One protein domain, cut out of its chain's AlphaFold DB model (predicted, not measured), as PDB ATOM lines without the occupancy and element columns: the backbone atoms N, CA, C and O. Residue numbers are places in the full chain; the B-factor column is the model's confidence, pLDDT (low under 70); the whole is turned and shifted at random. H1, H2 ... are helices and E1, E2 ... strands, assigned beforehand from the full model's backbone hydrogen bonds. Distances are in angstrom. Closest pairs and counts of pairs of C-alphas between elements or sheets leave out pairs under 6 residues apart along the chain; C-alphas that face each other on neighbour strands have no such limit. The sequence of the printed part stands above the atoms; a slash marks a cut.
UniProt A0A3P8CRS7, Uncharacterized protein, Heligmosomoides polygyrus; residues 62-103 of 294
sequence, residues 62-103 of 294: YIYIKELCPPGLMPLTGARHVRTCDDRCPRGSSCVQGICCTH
ATOM      1  N   TYR A  62      90.527 214.802 197.650       58.34
ATOM      2  CA  TYR A  62      90.977 216.030 198.316       58.34
ATOM      3  C   TYR A  62      89.890 216.684 199.176       58.34
ATOM      4  O   TYR A  62      90.207 217.277 200.207       58.34
ATOM      5  N   ILE A  63      88.621 216.570 198.767       66.00
ATOM      6  CA  ILE A  63      87.477 217.064 199.543       66.00
ATOM      7  C   ILE A  63      87.336 216.249 200.829       66.00
ATOM      8  O   ILE A  63      87.268 216.831 201.907       66.00
ATOM      9  N   TYR A  64      87.418 214.920 200.736       65.94
ATOM     10  CA  TYR A  64      87.318 214.048 201.907       65.94
ATOM     11  C   TYR A  64      88.467 214.262 202.903       65.94
ATOM     12  O   TYR A  64      88.259 214.283 204.110       65.94
ATOM     13  N   ILE A  65      89.692 214.489 202.411       65.81
ATOM     14  CA  ILE A  65      90.849 214.741 203.285       65.81
ATOM     15  C   ILE A  65      90.759 216.115 203.968       65.81
ATOM     16  O   ILE A  65      91.227 216.265 205.096       65.81
ATOM     17  N   LYS A  66      90.136 217.114 203.329       62.06
ATOM     18  CA  LYS A  66      89.874 218.412 203.967       62.06
ATOM     19  C   LYS A  66      88.900 218.307 205.139       62.06
ATOM     20  O   LYS A  66      89.066 219.059 206.089       62.06
ATOM     21  N   GLU A  67      87.936 217.387 205.096       69.56
ATOM     22  CA  GLU A  67      86.978 217.194 206.196       69.56
ATOM     23  C   GLU A  67      87.573 216.478 207.413       69.56
ATOM     24  O   GLU A  67      87.032 216.582 208.511       69.56
ATOM     25  N   LEU A  68      88.706 215.788 207.255       75.50
ATOM     26  CA  LEU A  68      89.381 215.130 208.377       75.50
ATOM     27  C   LEU A  68      90.060 216.125 209.327       75.50
ATOM     28  O   LEU A  68      90.278 215.792 210.489       75.50
ATOM     29  N   CYS A  69      90.396 217.330 208.854       72.19
ATOM     30  CA  CYS A  69      91.014 218.357 209.684       72.19
ATOM     31  C   CYS A  69      89.972 219.389 210.156       72.19
ATOM     32  O   CYS A  69      89.224 219.923 209.334       72.19
ATOM     33  N   PRO A  70      89.953 219.741 211.456       77.50
ATOM     34  CA  PRO A  70      89.185 220.871 211.969       77.50
ATOM     35  C   PRO A  70      89.407 222.168 211.165       77.50
ATOM     36  O   PRO A  70      90.500 222.384 210.627       77.50
ATOM     37  N   PRO A  71      88.409 223.070 211.105       71.94
ATOM     38  CA  PRO A  71      88.536 224.334 210.387       71.94
ATOM     39  C   PRO A  71      89.743 225.141 210.889       71.94
ATOM     40  O   PRO A  71      89.938 225.309 212.091       71.94
ATOM     41  N   GLY A  72      90.559 225.637 209.953       66.31
ATOM     42  CA  GLY A  72      91.788 226.391 210.244       66.31
ATOM     43  C   GLY A  72      93.072 225.552 210.287       66.31
ATOM     44  O   GLY A  72      94.156 226.116 210.427       66.31
ATOM     45  N   LEU A  73      92.978 224.230 210.128       72.19
ATOM     46  CA  LEU A  73      94.134 223.334 210.071       72.19
ATOM     47  C   LEU A  73      94.480 222.941 208.633       72.19
ATOM     48  O   LEU A  73      93.607 222.820 207.774       72.19
ATOM     49  N   MET A  74      95.774 222.747 208.365       73.88
ATOM     50  CA  MET A  74      96.257 222.395 207.031       73.88
ATOM     51  C   MET A  74      96.515 220.883 206.950       73.88
ATOM     52  O   MET A  74      97.411 220.394 207.646       73.88
ATOM     53  N   PRO A  75      95.776 220.130 206.112       71.19
ATOM     54  CA  PRO A  75      96.064 218.720 205.891       71.19
ATOM     55  C   PRO A  75      97.356 218.556 205.084       71.19
ATOM     56  O   PRO A  75      97.575 219.234 204.074       71.19
ATOM     57  N   LEU A  76      98.204 217.613 205.491       70.38
ATOM     58  CA  LEU A  76      99.377 217.216 204.714       70.38
ATOM     59  C   LEU A  76      98.970 216.238 203.612       70.38
ATOM     60  O   LEU A  76      98.947 215.017 203.770       70.38
ATOM     61  N   THR A  77      98.678 216.785 202.443       66.38
ATOM     62  CA  THR A  77      98.357 215.997 201.250       66.38
ATOM     63  C   THR A  77      99.556 215.933 200.310       66.38
ATOM     64  O   THR A  77     100.100 216.970 199.926       66.38
ATOM     65  N   GLY A  78      99.973 214.730 199.915       63.12
ATOM     66  CA  GLY A  78     100.808 214.531 198.731       63.12
ATOM     67  C   GLY A  78      99.943 214.407 197.474       63.12
ATOM     68  O   GLY A  78      98.749 214.150 197.565       63.12
ATOM     69  N   ALA A  79     100.548 214.502 196.285       59.97
ATOM     70  CA  ALA A  79      99.822 214.440 195.009       59.97
ATOM     71  C   ALA A  79      98.985 213.156 194.796       59.97
ATOM     72  O   ALA A  79      98.131 213.137 193.917       59.97
ATOM     73  N   ARG A  80      99.248 212.070 195.546       57.19
ATOM     74  CA  ARG A  80      98.548 210.774 195.410       57.19
ATOM     75  C   ARG A  80      98.343 209.995 196.722       57.19
ATOM     76  O   ARG A  80      97.886 208.861 196.672       57.19
ATOM     77  N   HIS A  81      98.737 210.537 197.876       64.25
ATOM     78  CA  HIS A  81      98.629 209.842 199.167       64.25
ATOM     79  C   HIS A  81      98.499 210.835 200.327       64.25
ATOM     80  O   HIS A  81      99.076 211.928 200.288       64.25
ATOM     81  N   VAL A  82      97.768 210.427 201.367       62.28
ATOM     82  CA  VAL A  82      97.730 211.115 202.665       62.28
ATOM     83  C   VAL A  82      99.106 210.960 203.306       62.28
ATOM     84  O   VAL A  82      99.626 209.846 203.385       62.28
ATOM     85  N   ARG A  83      99.736 212.071 203.692       68.62
ATOM     86  CA  ARG A  83     101.031 212.049 204.376       68.62
ATOM     87  C   ARG A  83     100.800 212.178 205.872       68.62
ATOM     88  O   ARG A  83      99.972 212.978 206.295       68.62
ATOM     89  N   THR A  84     101.559 211.418 206.650       73.19
ATOM     90  CA  THR A  84     101.591 211.583 208.099       73.19
ATOM     91  C   THR A  84     102.542 212.715 208.494       73.19
ATOM     92  O   THR A  84     103.540 212.965 207.810       73.19
ATOM     93  N   CYS A  85     102.241 213.425 209.582       72.00
ATOM     94  CA  CYS A  85     103.084 214.496 210.120       72.00
ATOM     95  C   CYS A  85     104.231 213.996 211.018       72.00
ATOM     96  O   CYS A  85     104.509 214.624 212.034       72.00
ATOM     97  N   ASP A  86     104.928 212.926 210.607       65.38
ATOM     98  CA  ASP A  86     106.234 212.506 211.157       65.38
ATOM     99  C   ASP A  86     107.289 213.602 210.885       65.38
ATOM    100  O   ASP A  86     108.099 213.509 209.963       65.38
ATOM    101  N   ASP A  87     107.199 214.714 211.614       59.19
ATOM    102  CA  ASP A  87     108.110 215.867 211.633       59.19
ATOM    103  C   ASP A  87     108.189 216.719 210.357       59.19
ATOM    104  O   ASP A  87     108.995 217.645 210.254       59.19
ATOM    105  N   ARG A  88     107.315 216.483 209.372       72.00
ATOM    106  CA  ARG A  88     107.261 217.283 208.127       72.00
ATOM    107  C   ARG A  88     106.398 218.538 208.214       72.00
ATOM    108  O   ARG A  88     106.146 219.178 207.190       72.00
ATOM    109  N   CYS A  89     105.922 218.881 209.402       73.81
ATOM    110  CA  CYS A  89     105.208 220.129 209.601       73.81
ATOM    111  C   CYS A  89     106.183 221.320 209.449       73.81
ATOM    112  O   CYS A  89     107.337 221.235 209.878       73.81
ATOM    113  N   PRO A  90     105.772 222.426 208.798       72.06
ATOM    114  CA  PRO A  90     106.615 223.613 208.665       72.06
ATOM    115  C   PRO A  90     107.099 224.116 210.034       72.06
ATOM    116  O   PRO A  90     106.429 223.931 211.052       72.06
ATOM    117  N   ARG A  91     108.282 224.747 210.078       67.38
ATOM    118  CA  ARG A  91     108.917 225.171 211.340       67.38
ATOM    119  C   ARG A  91     107.928 225.920 212.242       67.38
ATOM    120  O   ARG A  91     107.368 226.932 211.837       67.38
ATOM    121  N   GLY A  92     107.754 225.419 213.466       66.12
ATOM    122  CA  GLY A  92     106.881 226.009 214.485       66.12
ATOM    123  C   GLY A  92     105.439 225.490 214.508       66.12
ATOM    124  O   GLY A  92     104.698 225.888 215.399       66.12
ATOM    125  N   SER A  93     105.039 224.610 213.585       74.69
ATOM    126  CA  SER A  93     103.707 223.984 213.583       74.69
ATOM    127  C   SER A  93     103.689 222.616 214.269       74.69
ATOM    128  O   SER A  93     104.694 221.904 214.278       74.69
ATOM    129  N   SER A  94     102.551 222.257 214.866       77.69
ATOM    130  CA  SER A  94     102.370 221.002 215.606       77.69
ATOM    131  C   SER A  94     101.576 219.994 214.778       77.69
ATOM    132  O   SER A  94     100.607 220.360 214.114       77.69
ATOM    133  N   CYS A  95     101.953 218.718 214.836       79.94
ATOM    134  CA  CYS A  95     101.170 217.633 214.247       79.94
ATOM    135  C   CYS A  95      99.963 217.312 215.139       79.94
ATOM    136  O   CYS A  95     100.125 217.022 216.323       79.94
ATOM    137  N   VAL A  96      98.758 217.330 214.574       77.69
ATOM    138  CA  VAL A  96      97.519 216.908 215.235       77.69
ATOM    139  C   VAL A  96      96.898 215.768 214.435       77.69
ATOM    140  O   VAL A  96      96.827 215.812 213.206       77.69
ATOM    141  N   GLN A  97      96.486 214.717 215.152       74.12
ATOM    142  CA  GLN A  97      95.866 213.507 214.590       74.12
ATOM    143  C   GLN A  97      96.717 212.790 213.527       74.12
ATOM    144  O   GLN A  97      96.199 212.028 212.716       74.12
ATOM    145  N   GLY A  98      98.029 213.026 213.510       78.31
ATOM    146  CA  GLY A  98      98.944 212.353 212.592       78.31
ATOM    147  C   GLY A  98      98.851 212.812 211.136       78.31
ATOM    148  O   GLY A  98      99.687 212.377 210.358       78.31
ATOM    149  N   ILE A  99      97.914 213.691 210.755       79.38
ATOM    150  CA  ILE A  99      97.690 214.118 209.356       79.38
ATOM    151  C   ILE A  99      97.503 215.635 209.165       79.38
ATOM    152  O   ILE A  99      97.601 216.124 208.035       79.38
ATOM    153  N   CYS A 100      97.258 216.394 210.238       80.38
ATOM    154  CA  CYS A 100      97.023 217.839 210.186       80.38
ATOM    155  C   CYS A 100      98.194 218.595 210.828       80.38
ATOM    156  O   CYS A 100      98.628 218.239 211.921       80.38
ATOM    157  N   CYS A 101      98.669 219.671 210.199       80.19
ATOM    158  CA  CYS A 101      99.572 220.620 210.856       80.19
ATOM    159  C   CYS A 101      98.778 221.822 211.372       80.19
ATOM    160  O   CYS A 101      97.985 222.424 210.640       80.19
ATOM    161  N   THR A 102      99.027 222.198 212.623       76.88
ATOM    162  CA  THR A 102      98.463 223.397 213.243       76.88
ATOM    163  C   THR A 102      99.485 224.518 213.197       76.88
ATOM    164  O   THR A 102     100.620 224.358 213.642       76.88
ATOM    165  N   HIS A 103      99.115 225.663 212.620       67.06
ATOM    166  CA  HIS A 103      99.971 226.836 212.756       67.06
ATOM    167  C   HIS A 103      99.979 227.268 214.226       67.06
ATOM    168  O   HIS A 103      98.920 227.259 214.859       67.06
TER     169      HIS A 103
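This is residues 62 to 103 of the 294 residues of an uncharacterized protein of Heligmosomoides polygyrus (UniProt A0A3P8CRS7). Little regular structure: a short helix, H1, sits at one end, and a long winding loop, residues 68 to 93, leads to a small hairpin of two strands, E1 and E2. Residues 74 to 75 of the loop pair antiparallel with residues 100 to 101 of E2. The printed part has 42 residues, of which the named elements, H1, E1 and E2 in that order, hold only 12; the class is mixed, and the sheet, E1 - E2, is antiparallel. It is compact, with a radius of gyration of the C-alphas of 9.4 A, and rounded, spanning 26 by 21 by 14 A.

In H1, residues 62 to 67, every O i to N i+4 pair is within hydrogen-bond range. H1 is apart from E2, residues 100 to 102. E1, residues 94 to 96, forms a hairpin with E2, their directions at 138 degrees; N 96 and O 100 are within hydrogen-bond range at 2.8 A.

H1 begins at C-alpha 62 (90.977, 216.030, 198.316) and is 8.9 A long. E1 measures 6.4 A. E2 measures 6.5 A and ends at C-alpha 102 (98.463, 223.397, 213.243).

The two C-alphas farthest apart, of Tyr 64 and Gly 92, are 26.2 A apart. The printed part has no cut. The link H1 to E1 is long. Mean pLDDT of the printed part is 70.2; 19 residues are under 70, among them 62 to 67 and 77 to 83.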